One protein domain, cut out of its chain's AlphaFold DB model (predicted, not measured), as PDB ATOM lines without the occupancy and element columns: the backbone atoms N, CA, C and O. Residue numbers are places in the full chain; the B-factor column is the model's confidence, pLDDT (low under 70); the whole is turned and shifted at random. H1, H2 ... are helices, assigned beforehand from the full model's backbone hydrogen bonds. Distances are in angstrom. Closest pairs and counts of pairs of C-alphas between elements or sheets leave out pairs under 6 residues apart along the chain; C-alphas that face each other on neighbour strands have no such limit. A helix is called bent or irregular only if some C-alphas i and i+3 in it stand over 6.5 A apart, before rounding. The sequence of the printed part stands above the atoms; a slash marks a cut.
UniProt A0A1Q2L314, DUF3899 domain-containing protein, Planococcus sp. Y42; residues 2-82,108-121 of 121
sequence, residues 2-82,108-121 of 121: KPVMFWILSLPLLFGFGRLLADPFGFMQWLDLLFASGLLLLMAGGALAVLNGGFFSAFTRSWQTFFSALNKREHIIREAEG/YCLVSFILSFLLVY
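Overview. This is residues 2 to 82 and 108 to 121 of the 121 residues of the protein "DUF3899 domain-containing protein" of Planococcus sp. Y42 (UniProt A0A1Q2L314). Long helix H2 has H1b and H5 packed on its first part, and H3 carries on beyond its other end, H2 and H3 together making most of the length, with short H4 turning off at the far tip, about perpendicular to H3. The printed part has 95 residues with five named helices, H1 to H5, and no named strand: all helix, extended, radius of gyration of the C-alphas 24.6 A, spans 77 by 34 by 15 A.

Along the chain. Find C-alpha 26 at (62.356, -12.439, -2.389); H2, residues 26 to 52, runs 38.2 A to C-alpha 52 at (34.626, -30.628, -21.280). H1, residues 2 to 20, assigned as one helix by its hydrogen bonds, is bent, C-alphas 9 and 12 being 6.7 A apart; its arms are H1a, residues 2 to 9, and H1b, residues 12 to 20. H3 is residues 55 to 70, H4 72 to 81, H5 108 to 120.

Arrangement. Look at C-alphas 20 and 26, 4.3 A apart, the closest of the hairpin H1b and H2. H2 touches H5, closest C-alphas 38 and 108, 4.8 A. H3 and H4 only just touch, only at the corner, with 3 pairs of C-alphas within 8 A. Every O i to N i+4 pair is within hydrogen-bond range except in H1a, 3 of 4.

Size, cuts and confidence. Residues 83 to 107 are cut out, C-alphas 82 and 108 being 53.9 A apart. pLDDT is under 70 in 44 residues, among them 67 to 82.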
ATOM      1  N   LYS A   2      53.739 -33.952 -24.365       53.59
ATOM      2  CA  LYS A   2      54.419 -33.785 -23.063       53.59
ATOM      3  C   LYS A   2      55.251 -32.488 -22.864       53.59
ATOM      4  O   LYS A   2      55.342 -32.072 -21.714       53.59
ATOM      5  N   PRO A   3      55.824 -31.813 -23.892       57.62
ATOM      6  CA  PRO A   3      56.738 -30.696 -23.622       57.62
ATOM      7  C   PRO A   3      56.020 -29.428 -23.141       57.62
ATOM      8  O   PRO A   3      56.526 -28.760 -22.252       57.62
ATOM      9  N   VAL A   4      54.819 -29.118 -23.645       64.31
ATOM     10  CA  VAL A   4      54.074 -27.900 -23.252       64.31
ATOM     11  C   VAL A   4      53.694 -27.918 -21.768       64.31
ATOM     12  O   VAL A   4      53.757 -26.893 -21.099       64.31
ATOM     13  N   MET A   5      53.362 -29.098 -21.234       61.91
ATOM     14  CA  MET A   5      53.051 -29.263 -19.813       61.91
ATOM     15  C   MET A   5      54.281 -29.006 -18.938       61.91
ATOM     16  O   MET A   5      54.154 -28.363 -17.905       61.91
ATOM     17  N   PHE A   6      55.466 -29.439 -19.383       64.75
ATOM     18  CA  PHE A   6      56.728 -29.134 -18.708       64.75
ATOM     19  C   PHE A   6      57.019 -27.633 -18.694       64.75
ATOM     20  O   PHE A   6      57.356 -27.112 -17.640       64.75
ATOM     21  N   TRP A   7      56.809 -26.936 -19.816       67.12
ATOM     22  CA  TRP A   7      57.006 -25.485 -19.898       67.12
ATOM     23  C   TRP A   7      56.069 -24.709 -18.967       67.12
ATOM     24  O   TRP A   7      56.527 -23.818 -18.261       67.12
ATOM     25  N   ILE A   8      54.781 -25.059 -18.912       67.38
ATOM     26  CA  ILE A   8      53.812 -24.393 -18.022       67.38
ATOM     27  C   ILE A   8      54.186 -24.590 -16.546       67.38
ATOM     28  O   ILE A   8      54.007 -23.679 -15.742       67.38
ATOM     29  N   LEU A   9      54.732 -25.758 -16.196       67.00
ATOM     30  CA  LEU A   9      55.139 -26.090 -14.831       67.00
ATOM     31  C   LEU A   9      56.474 -25.427 -14.444       67.00
ATOM     32  O   LEU A   9      56.639 -24.956 -13.321       67.00
ATOM     33  N   SER A  10      57.435 -25.367 -15.372       71.88
ATOM     34  CA  SER A  10      58.785 -24.862 -15.100       71.88
ATOM     35  C   SER A  10      58.883 -23.339 -15.117       71.88
ATOM     36  O   SER A  10      59.745 -22.781 -14.447       71.88
ATOM     37  N   LEU A  11      58.025 -22.648 -15.872       73.50
ATOM     38  CA  LEU A  11      58.087 -21.195 -16.061       73.50
ATOM     39  C   LEU A  11      57.863 -20.381 -14.767       73.50
ATOM     40  O   LEU A  11      58.694 -19.512 -14.490       73.50
ATOM     41  N   PRO A  12      56.843 -20.659 -13.928       69.31
ATOM     42  CA  PRO A  12      56.689 -19.959 -12.648       69.31
ATOM     43  C   PRO A  12      57.819 -20.287 -11.661       69.31
ATOM     44  O   PRO A  12      58.258 -19.410 -10.920       69.31
ATOM     45  N   LEU A  13      58.352 -21.513 -11.701       70.00
ATOM     46  CA  LEU A  13      59.504 -21.928 -10.896       70.00
ATOM     47  C   LEU A  13      60.772 -21.147 -11.267       70.00
ATOM     48  O   LEU A  13      61.460 -20.648 -10.384       70.00
ATOM     49  N   LEU A  14      61.054 -20.997 -12.562       74.56
ATOM     50  CA  LEU A  14      62.276 -20.365 -13.064       74.56
ATOM     51  C   LEU A  14      62.233 -18.836 -12.917       74.56
ATOM     52  O   LEU A  14      63.211 -18.228 -12.484       74.56
ATOM     53  N   PHE A  15      61.078 -18.220 -13.195       70.75
ATOM     54  CA  PHE A  15      60.872 -16.785 -12.978       70.75
ATOM     55  C   PHE A  15      60.889 -16.426 -11.489       70.75
ATOM     56  O   PHE A  15      61.484 -15.428 -11.083       70.75
ATOM     57  N   GLY A  16      60.279 -17.277 -10.665       67.12
ATOM     58  CA  GLY A  16      60.303 -17.124  -9.225       67.12
ATOM     59  C   GLY A  16      61.711 -17.264  -8.632       67.12
ATOM     60  O   GLY A  16      62.105 -16.455  -7.796       67.12
ATOM     61  N   PHE A  17      62.494 -18.244  -9.086       67.62
ATOM     62  CA  PHE A  17      63.853 -18.464  -8.584       67.62
ATOM     63  C   PHE A  17      64.782 -17.272  -8.864       67.62
ATOM     64  O   PHE A  17      65.591 -16.905  -8.016       67.62
ATOM     65  N   GLY A  18      64.618 -16.599 -10.010       70.00
ATOM     66  CA  GLY A  18      65.360 -15.371 -10.319       70.00
ATOM     67  C   GLY A  18      65.051 -14.208  -9.368       70.00
ATOM     68  O   GLY A  18      65.947 -13.443  -9.025       70.00
ATOM     69  N   ARG A  19      63.804 -14.097  -8.893       64.94
ATOM     70  CA  ARG A  19      63.382 -13.081  -7.906       64.94
ATOM     71  C   ARG A  19      63.913 -13.376  -6.501       64.94
ATOM     72  O   ARG A  19      64.240 -12.451  -5.767       64.94
ATOM     73  N   LEU A  20      64.049 -14.654  -6.153       67.69
ATOM     74  CA  LEU A  20      64.562 -15.108  -4.858       67.69
ATOM     75  C   LEU A  20      66.039 -14.736  -4.639       67.69
ATOM     76  O   LEU A  20      66.449 -14.506  -3.508       67.69
ATOM     77  N   LEU A  21      66.822 -14.642  -5.718       69.12
ATOM     78  CA  LEU A  21      68.234 -14.239  -5.690       69.12
ATOM     79  C   LEU A  21      68.445 -12.715  -5.672       69.12
ATOM     80  O   LEU A  21      69.549 -12.269  -5.369       69.12
ATOM     81  N   ALA A  22      67.425 -11.928  -6.027       68.88
ATOM     82  CA  ALA A  22      67.553 -10.484  -6.217       68.88
ATOM     83  C   ALA A  22      67.245  -9.666  -4.952       68.88
ATOM     84  O   ALA A  22      67.858  -8.620  -4.760       68.88
ATOM     85  N   ASP A  23      66.339 -10.140  -4.088       69.56
ATOM     86  CA  ASP A  23      65.851  -9.381  -2.931       69.56
ATOM     87  C   ASP A  23      65.858 -10.201  -1.625       69.56
ATOM     88  O   ASP A  23      65.493 -11.379  -1.635       69.56
ATOM     89  N   PRO A  24      66.151  -9.583  -0.462       66.75
ATOM     90  CA  PRO A  24      66.110 -10.255   0.844       66.75
ATOM     91  C   PRO A  24      64.692 -10.675   1.278       66.75
ATOM     92  O   PRO A  24      64.540 -11.637   2.024       66.75
ATOM     93  N   PHE A  25      63.644 -10.014   0.769       66.69
ATOM     94  CA  PHE A  25      62.238 -10.441   0.908       66.69
ATOM     95  C   PHE A  25      61.750 -11.297  -0.277       66.69
ATOM     96  O   PHE A  25      60.559 -11.604  -0.386       66.69
ATOM     97  N   GLY A  26      62.662 -11.703  -1.165       72.25
ATOM     98  CA  GLY A  26      62.356 -12.439  -2.389       72.25
ATOM     99  C   GLY A  26      61.692 -13.792  -2.135       72.25
ATOM    100  O   GLY A  26      60.931 -14.254  -2.978       72.25
ATOM    101  N   PHE A  27      61.897 -14.396  -0.960       73.19
ATOM    102  CA  PHE A  27      61.251 -15.659  -0.590       73.19
ATOM    103  C   PHE A  27      59.730 -15.527  -0.404       73.19
ATOM    104  O   PHE A  27      58.974 -16.365  -0.895       73.19
ATOM    105  N   MET A  28      59.263 -14.453   0.241       76.00
ATOM    106  CA  MET A  28      57.826 -14.209   0.430       76.00
ATOM    107  C   MET A  28      57.140 -13.943  -0.911       76.00
ATOM    108  O   MET A  28      56.134 -14.564  -1.241       76.00
ATOM    109  N   GLN A  29      57.755 -13.093  -1.737       77.62
ATOM    110  CA  GLN A  29      57.255 -12.808  -3.081       77.62
ATOM    111  C   GLN A  29      57.271 -14.052  -3.975       77.62
ATOM    112  O   GLN A  29      56.393 -14.216  -4.819       77.62
ATOM    113  N   TRP A  30      58.251 -14.940  -3.794       80.00
ATOM    114  CA  TRP A  30      58.320 -16.211  -4.504       80.00
ATOM    115  C   TRP A  30      57.137 -17.121  -4.168       80.00
ATOM    116  O   TRP A  30      56.510 -17.662  -5.082       80.00
ATOM    117  N   LEU A  31      56.795 -17.246  -2.883       80.12
ATOM    118  CA  LEU A  31      55.636 -18.019  -2.432       80.12
ATOM    119  C   LEU A  31      54.319 -17.461  -2.972       80.12
ATOM    120  O   LEU A  31      53.494 -18.240  -3.462       80.12
ATOM    121  N   ASP A  32      54.147 -16.139  -2.954       82.88
ATOM    122  CA  ASP A  32      52.965 -15.479  -3.519       82.88
ATOM    123  C   ASP A  32      52.830 -15.757  -5.020       82.88
ATOM    124  O   ASP A  32      51.740 -16.050  -5.515       82.88
ATOM    125  N   LEU A  33      53.941 -15.744  -5.760       82.19
ATOM    126  CA  LEU A  33      53.962 -16.040  -7.195       82.19
ATOM    127  C   LEU A  33      53.633 -17.516  -7.478       82.19
ATOM    128  O   LEU A  33      52.929 -17.844  -8.441       82.19
ATOM    129  N   LEU A  34      54.104 -18.415  -6.614       81.62
ATOM    130  CA  LEU A  34      53.812 -19.846  -6.670       81.62
ATOM    131  C   LEU A  34      52.330 -20.127  -6.369       81.62
ATOM    132  O   LEU A  34      51.694 -20.934  -7.047       81.62
ATOM    133  N   PHE A  35      51.749 -19.396  -5.417       83.38
ATOM    134  CA  PHE A  35      50.325 -19.462  -5.107       83.38
ATOM    135  C   PHE A  35      49.463 -18.891  -6.239       83.38
ATOM    136  O   PHE A  35      48.515 -19.540  -6.682       83.38
ATOM    137  N   ALA A  36      49.816 -17.711  -6.757       81.31
ATOM    138  CA  ALA A  36      49.094 -17.049  -7.840       81.31
ATOM    139  C   ALA A  36      49.105 -17.882  -9.131       81.31
ATOM    140  O   ALA A  36      48.082 -17.997  -9.808       81.31
ATOM    141  N   SER A  37      50.239 -18.510  -9.458       80.69
ATOM    142  CA  SER A  37      50.330 -19.427 -10.597       80.69
ATOM    143  C   SER A  37      49.488 -20.689 -10.384       80.69
ATOM    144  O   SER A  37      48.732 -21.060 -11.283       80.69
ATOM    145  N   GLY A  38      49.522 -21.297  -9.193       82.06
ATOM    146  CA  GLY A  38      48.640 -22.414  -8.835       82.06
ATOM    147  C   GLY A  38      47.155 -22.075  -8.983       82.06
ATOM    148  O   GLY A  38      46.401 -22.836  -9.595       82.06
ATOM    149  N   LEU A  39      46.749 -20.889  -8.520       82.94
ATOM    150  CA  LEU A  39      45.379 -20.389  -8.626       82.94
ATOM    151  C   LEU A  39      44.955 -20.195 -10.090       82.94
ATOM    152  O   LEU A  39      43.858 -20.597 -10.478       82.94
ATOM    153  N   LEU A  40      45.841 -19.646 -10.924       82.50
ATOM    154  CA  LEU A  40      45.614 -19.498 -12.363       82.50
ATOM    155  C   LEU A  40      45.410 -20.851 -13.053       82.50
ATOM    156  O   LEU A  40      44.477 -21.003 -13.846       82.50
ATOM    157  N   LEU A  41      46.241 -21.848 -12.732       80.25
ATOM    158  CA  LEU A  41      46.074 -23.209 -13.246       80.25
ATOM    159  C   LEU A  41      44.751 -23.830 -12.786       80.25
ATOM    160  O   LEU A  41      44.094 -24.510 -13.577       80.25
ATOM    161  N   LEU A  42      44.339 -23.578 -11.541       84.06
ATOM    162  CA  LEU A  42      43.077 -24.069 -10.996       84.06
ATOM    163  C   LEU A  42      41.875 -23.457 -11.727       84.06
ATOM    164  O   LEU A  42      40.965 -24.184 -12.127       84.06
ATOM    165  N   MET A  43      41.889 -22.141 -11.971       80.81
ATOM    166  CA  MET A  43      40.840 -21.456 -12.733       80.81
ATOM    167  C   MET A  43      40.784 -21.944 -14.182       80.81
ATOM    168  O   MET A  43      39.704 -22.257 -14.685       80.81
ATOM    169  N   ALA A  44      41.935 -22.066 -14.849       78.56
ATOM    170  CA  ALA A  44      42.007 -22.564 -16.220       78.56
ATOM    171  C   ALA A  44      41.540 -24.027 -16.321       78.56
ATOM    172  O   ALA A  44      40.763 -24.376 -17.212       78.56
ATOM    173  N   GLY A  45      41.966 -24.878 -15.384       78.75
ATOM    174  CA  GLY A  45      41.545 -26.273 -15.280       78.75
ATOM    175  C   GLY A  45      40.052 -26.416 -14.992       78.75
ATOM    176  O   GLY A  45      39.386 -27.231 -15.626       78.75
ATOM    177  N   GLY A  46      39.509 -25.582 -14.101       77.38
ATOM    178  CA  GLY A  46      38.080 -25.513 -13.797       77.38
ATOM    179  C   GLY A  46      37.247 -25.071 -15.000       77.38
ATOM    180  O   GLY A  46      36.262 -25.725 -15.337       77.38
ATOM    181  N   ALA A  47      37.677 -24.033 -15.721       77.31
ATOM    182  CA  ALA A  47      37.023 -23.601 -16.956       77.31
ATOM    183  C   ALA A  47      37.022 -24.717 -18.017       77.31
ATOM    184  O   ALA A  47      35.986 -25.015 -18.613       77.31
ATOM    185  N   LEU A  48      38.156 -25.403 -18.200       75.69
ATOM    186  CA  LEU A  48      38.260 -26.578 -19.069       75.69
ATOM    187  C   LEU A  48      37.371 -27.737 -18.601       75.69
ATOM    188  O   LEU A  48      36.798 -28.426 -19.441       75.69
ATOM    189  N   ALA A  49      37.217 -27.953 -17.294       71.75
ATOM    190  CA  ALA A  49      36.324 -28.974 -16.751       71.75
ATOM    191  C   ALA A  49      34.853 -28.668 -17.057       71.75
ATOM    192  O   ALA A  49      34.127 -29.565 -17.474       71.75
ATOM    193  N   VAL A  50      34.424 -27.410 -16.927       71.94
ATOM    194  CA  VAL A  50      33.057 -26.980 -17.273       71.94
ATOM    195  C   VAL A  50      32.795 -27.128 -18.773       71.94
ATOM    196  O   VAL A  50      31.740 -27.624 -19.176       71.94
ATOM    197  N   LEU A  51      33.771 -26.753 -19.605       70.19
ATOM    198  CA  LEU A  51      33.679 -26.887 -21.060       70.19
ATOM    199  C   LEU A  51      33.668 -28.360 -21.509       70.19
ATOM    200  O   LEU A  51      32.882 -28.725 -22.381       70.19
ATOM    201  N   ASN A  52      34.495 -29.215 -20.901       65.94
ATOM    202  CA  ASN A  52      34.626 -30.628 -21.280       65.94
ATOM    203  C   ASN A  52      33.559 -31.530 -20.656       65.94
ATOM    204  O   ASN A  52      33.203 -32.547 -21.246       65.94
ATOM    205  N   GLY A  53      33.043 -31.174 -19.480       63.53
ATOM    206  CA  GLY A  53      32.051 -31.956 -18.739       63.53
ATOM    207  C   GLY A  53      30.659 -31.957 -19.370       63.53
ATOM    208  O   GLY A  53      29.739 -32.547 -18.814       63.53
ATOM    209  N   GLY A  54      30.478 -31.286 -20.513       62.91
ATOM    210  CA  GLY A  54      29.181 -31.196 -21.172       62.91
ATOM    211  C   GLY A  54      28.157 -30.412 -20.355       62.91
ATOM    212  O   GLY A  54      26.965 -30.597 -20.557       62.91
ATOM    213  N   PHE A  55      28.586 -29.527 -19.446       64.88
ATOM    214  CA  PHE A  55      27.663 -28.737 -18.627       64.88
ATOM    215  C   PHE A  55      26.689 -27.947 -19.511       64.88
ATOM    216  O   PHE A  55      25.480 -28.017 -19.330       64.88
ATOM    217  N   PHE A  56      27.199 -27.296 -20.560       65.31
ATOM    218  CA  PHE A  56      26.373 -26.573 -21.528       65.31
ATOM    219  C   PHE A  56      25.525 -27.485 -22.425       65.31
ATOM    220  O   PHE A  56      24.414 -27.102 -22.788       65.31
ATOM    221  N   SER A  57      25.982 -28.692 -22.776       64.31
ATOM    222  CA  SER A  57      25.181 -29.624 -23.586       64.31
ATOM    223  C   SER A  57      24.069 -30.283 -22.766       64.31
ATOM    224  O   SER A  57      22.946 -30.417 -23.243       64.31
ATOM    225  N   ALA A  58      24.337 -30.625 -21.508       64.88
ATOM    226  CA  ALA A  58      23.338 -31.108 -20.564       64.88
ATOM    227  C   ALA A  58      22.340 -30.000 -20.189       64.88
ATOM    228  O   ALA A  58      21.133 -30.249 -20.148       64.88
ATOM    229  N   PHE A  59      22.815 -28.768 -19.985       70.62
ATOM    230  CA  PHE A  59      21.973 -27.603 -19.715       70.62
ATOM    231  C   PHE A  59      21.047 -27.284 -20.891       70.62
ATOM    232  O   PHE A  59      19.836 -27.193 -20.706       70.62
ATOM    233  N   THR A  60      21.583 -27.195 -22.113       69.12
ATOM    234  CA  THR A  60      20.771 -26.942 -23.318       69.12
ATOM    235  C   THR A  60      19.783 -28.076 -23.583       69.12
ATOM    236  O   THR A  60      18.626 -27.800 -23.885       69.12
ATOM    237  N   ARG A  61      20.173 -29.341 -23.376       69.56
ATOM    238  CA  ARG A  61      19.261 -30.491 -23.478       69.56
ATOM    239  C   ARG A  61      18.130 -30.427 -22.453       69.56
ATOM    240  O   ARG A  61      16.982 -30.709 -22.793       69.56
ATOM    241  N   SER A  62      18.431 -30.050 -21.216       72.12
ATOM    242  CA  SER A  62      17.427 -29.930 -20.152       72.12
ATOM    243  C   SER A  62      16.459 -28.781 -20.442       72.12
ATOM    244  O   SER A  62      15.250 -28.958 -20.326       72.12
ATOM    245  N   TRP A  63      16.969 -27.649 -20.937       71.69
ATOM    246  CA  TRP A  63      16.163 -26.515 -21.391       71.69
ATOM    247  C   TRP A  63      15.261 -26.862 -22.579       71.69
ATOM    248  O   TRP A  63      14.067 -26.575 -22.552       71.69
ATOM    249  N   GLN A  64      15.791 -27.539 -23.598       71.56
ATOM    250  CA  GLN A  64      14.995 -28.020 -24.731       71.56
ATOM    251  C   GLN A  64      13.910 -29.001 -24.282       71.56
ATOM    252  O   GLN A  64      12.776 -28.921 -24.749       71.56
ATOM    253  N   THR A  65      14.234 -29.899 -23.348       70.19
ATOM    254  CA  THR A  65      13.264 -30.851 -22.792       70.19
ATOM    255  C   THR A  65      12.156 -30.114 -22.039       70.19
ATOM    256  O   THR A  65      10.983 -30.380 -22.285       70.19
ATOM    257  N   PHE A  66      12.507 -29.126 -21.214       74.81
ATOM    258  CA  PHE A  66      11.562 -28.299 -20.463       74.81
ATOM    259  C   PHE A  66      10.612 -27.503 -21.374       74.81
ATOM    260  O   PHE A  66       9.397 -27.541 -21.190       74.81
ATOM    261  N   PHE A  67      11.137 -26.855 -22.419       69.25
ATOM    262  CA  PHE A  67      10.308 -26.132 -23.390       69.25
ATOM    263  C   PHE A  67       9.451 -27.068 -24.247       69.25
ATOM    264  O   PHE A  67       8.299 -26.747 -24.535       69.25
ATOM    265  N   SER A  68       9.963 -28.253 -24.596       64.75
ATOM    266  CA  SER A  68       9.170 -29.266 -25.304       64.75
ATOM    267  C   SER A  68       8.049 -29.855 -24.438       64.75
ATOM    268  O   SER A  68       6.994 -30.188 -24.965       64.75
ATOM    269  N   ALA A  69       8.236 -29.933 -23.116       64.69
ATOM    270  CA  ALA A  69       7.217 -30.403 -22.178       64.69
ATOM    271  C   ALA A  69       6.108 -29.362 -21.935       64.69
ATOM    272  O   ALA A  69       4.952 -29.727 -21.734       64.69
ATOM    273  N   LEU A  70       6.432 -28.065 -21.996       66.88
ATOM    274  CA  LEU A  70       5.440 -26.987 -21.898       66.88
ATOM    275  C   LEU A  70       4.523 -26.913 -23.126       66.88
ATOM    276  O   LEU A  70       3.365 -26.501 -23.020       66.88
ATOM    277  N   ASN A  71       5.007 -27.333 -24.296       66.19
ATOM    278  CA  ASN A  71       4.244 -27.258 -25.531       66.19
ATOM    279  C   ASN A  71       3.411 -28.536 -25.736       66.19
ATOM    280  O   ASN A  71       3.847 -29.486 -26.383       66.19
ATOM    281  N   LYS A  72       2.179 -28.569 -25.200       63.53
ATOM    282  CA  LYS A  72       1.268 -29.737 -25.267       63.53
ATOM    283  C   LYS A  72       1.088 -30.319 -26.679       63.53
ATOM    284  O   LYS A  72       0.877 -31.519 -26.815       63.53
ATOM    285  N   ARG A  73       1.193 -29.497 -27.731       62.88
ATOM    286  CA  ARG A  73       1.137 -29.961 -29.130       62.88
ATOM    287  C   ARG A  73       2.346 -30.813 -29.527       62.88
ATOM    288  O   ARG A  73       2.170 -31.796 -30.232       62.88
ATOM    289  N   GLU A  74       3.541 -30.478 -29.049       63.59
ATOM    290  CA  GLU A  74       4.776 -31.232 -29.313       63.59
ATOM    291  C   GLU A  74       4.747 -32.605 -28.626       63.59
ATOM    292  O   GLU A  74       5.198 -33.593 -29.198       63.59
ATOM    293  N   HIS A  75       4.171 -32.682 -27.420       62.47
ATOM    294  CA  HIS A  75       3.994 -33.940 -26.689       62.47
ATOM    295  C   HIS A  75       3.122 -34.931 -27.470       62.47
ATOM    296  O   HIS A  75       3.523 -36.071 -27.684       62.47
ATOM    297  N   ILE A  76       1.980 -34.457 -27.977       63.75
ATOM    298  CA  ILE A  76       1.031 -35.260 -28.763       63.75
ATOM    299  C   ILE A  76       1.662 -35.715 -30.088       63.75
ATOM    300  O   ILE A  76       1.490 -36.859 -30.500       63.75
ATOM    301  N   ILE A  77       2.436 -34.846 -30.747       64.31
ATOM    302  CA  ILE A  77       3.149 -35.191 -31.988       64.31
ATOM    303  C   ILE A  77       4.267 -36.209 -31.714       64.31
ATOM    304  O   ILE A  77       4.442 -37.144 -32.489       64.31
ATOM    305  N   ARG A  78       4.995 -36.099 -30.595       65.50
ATOM    306  CA  ARG A  78       6.031 -37.076 -30.205       65.50
ATOM    307  C   ARG A  78       5.464 -38.449 -29.860       65.50
ATOM    308  O   ARG A  78       6.095 -39.448 -30.201       65.50
ATOM    309  N   GLU A  79       4.309 -38.496 -29.201       64.69
ATOM    310  CA  GLU A  79       3.580 -39.740 -28.937       64.69
ATOM    311  C   GLU A  79       3.065 -40.371 -30.237       64.69
ATOM    312  O   GLU A  79       3.164 -41.586 -30.402       64.69
ATOM    313  N   ALA A  80       2.607 -39.557 -31.194       63.84
ATOM    314  CA  ALA A  80       2.164 -40.022 -32.508       63.84
ATOM    315  C   ALA A  80       3.317 -40.486 -33.426       63.84
ATOM    316  O   ALA A  80       3.142 -41.420 -34.204       63.84
ATOM    317  N   GLU A  81       4.500 -39.864 -33.345       67.38
ATOM    318  CA  GLU A  81       5.652 -40.176 -34.208       67.38
ATOM    319  C   GLU A  81       6.542 -41.325 -33.697       67.38
ATOM    320  O   GLU A  81       7.484 -41.718 -34.389       67.38
ATOM    321  N   GLY A  82       6.307 -41.863 -32.492       56.69
ATOM    322  CA  GLY A  82       7.073 -43.003 -31.960       56.69
ATOM    323  C   GLY A  82       8.589 -42.762 -31.873       56.69
ATOM    324  O   GLY A  82       9.389 -43.698 -31.894       56.69
ATOM    325  N   TYR A 108      50.328 -26.842  -6.260       80.69
ATOM    326  CA  TYR A 108      51.031 -25.557  -6.153       80.69
ATOM    327  C   TYR A 108      50.478 -24.683  -5.021       80.69
ATOM    328  O   TYR A 108      51.249 -24.155  -4.218       80.69
ATOM    329  N   CYS A 109      49.150 -24.570  -4.908       83.94
ATOM    330  CA  CYS A 109      48.521 -23.816  -3.824       83.94
ATOM    331  C   CYS A 109      48.817 -24.427  -2.448       83.94
ATOM    332  O   CYS A 109      49.163 -23.691  -1.529       83.94
ATOM    333  N   LEU A 110      48.722 -25.754  -2.305       86.81
ATOM    334  CA  LEU A 110      49.009 -26.441  -1.043       86.81
ATOM    335  C   LEU A 110      50.463 -26.270  -0.613       86.81
ATOM    336  O   LEU A 110      50.721 -25.946   0.541       86.81
ATOM    337  N   VAL A 111      51.406 -26.475  -1.532       86.06
ATOM    338  CA  VAL A 111      52.837 -26.342  -1.239       86.06
ATOM    339  C   VAL A 111      53.164 -24.914  -0.811       86.06
ATOM    340  O   VAL A 111      53.832 -24.736   0.205       86.06
ATOM    341  N   SER A 112      52.646 -23.903  -1.519       82.38
ATOM    342  CA  SER A 112      52.848 -22.503  -1.129       82.38
ATOM    343  C   SER A 112      52.231 -22.192   0.241       82.38
ATOM    344  O   SER A 112      52.876 -21.574   1.086       82.38
ATOM    345  N   PHE A 113      51.023 -22.693   0.511       84.12
ATOM    346  CA  PHE A 113      50.350 -22.479   1.791       84.12
ATOM    347  C   PHE A 113      51.104 -23.116   2.966       84.12
ATOM    348  O   PHE A 113      51.307 -22.468   3.990       84.12
ATOM    349  N   ILE A 114      51.568 -24.360   2.805       87.50
ATOM    350  CA  ILE A 114      52.344 -25.071   3.829       87.50
ATOM    351  C   ILE A 114      53.664 -24.344   4.103       87.50
ATOM    352  O   ILE A 114      53.999 -24.125   5.262       87.50
ATOM    353  N   LEU A 115      54.392 -23.938   3.056       82.81
ATOM    354  CA  LEU A 115      55.655 -23.203   3.194       82.81
ATOM    355  C   LEU A 115      55.463 -21.830   3.847       82.81
ATOM    356  O   LEU A 115      56.283 -21.433   4.667       82.81
ATOM    357  N   SER A 116      54.383 -21.123   3.509       82.75
ATOM    358  CA  SER A 116      54.042 -19.840   4.128       82.75
ATOM    359  C   SER A 116      53.742 -20.008   5.620       82.75
ATOM    360  O   SER A 116      54.280 -19.276   6.448       82.75
ATOM    361  N   PHE A 117      52.968 -21.036   5.983       83.81
ATOM    362  CA  PHE A 117      52.666 -21.348   7.380       83.81
ATOM    363  C   PHE A 117      53.931 -21.685   8.185       83.81
ATOM    364  O   PHE A 117      54.089 -21.204   9.299       83.81
ATOM    365  N   LEU A 118      54.850 -22.455   7.595       86.00
ATOM    366  CA  LEU A 118      56.125 -22.853   8.208       86.00
ATOM    367  C   LEU A 118      57.132 -21.712   8.383       86.00
ATOM    368  O   LEU A 118      58.093 -21.872   9.123       86.00
ATOM    369  N   LEU A 119      56.980 -20.607   7.653       79.75
ATOM    370  CA  LEU A 119      57.871 -19.451   7.785       79.75
ATOM    371  C   LEU A 119      57.373 -18.480   8.857       79.75
ATOM    372  O   LEU A 119      58.168 -17.804   9.502       79.75
ATOM    373  N   VAL A 120      56.055 -18.401   9.033       77.56
ATOM    374  CA  VAL A 120      55.422 -17.516  10.019       77.56
ATOM    375  C   VAL A 120      55.464 -18.102  11.437       77.56
ATOM    376  O   VAL A 120      55.440 -17.328  12.395       77.56
ATOM    377  N   TYR A 121      55.515 -19.429  11.573       65.38
ATOM    378  CA  TYR A 121      55.493 -20.161  12.846       65.38
ATOM    379  C   TYR A 121      56.837 -20.823  13.147       65.38
ATOM    380  O   TYR A 121      57.267 -20.760  14.321       65.38
TER     381      TYR A 121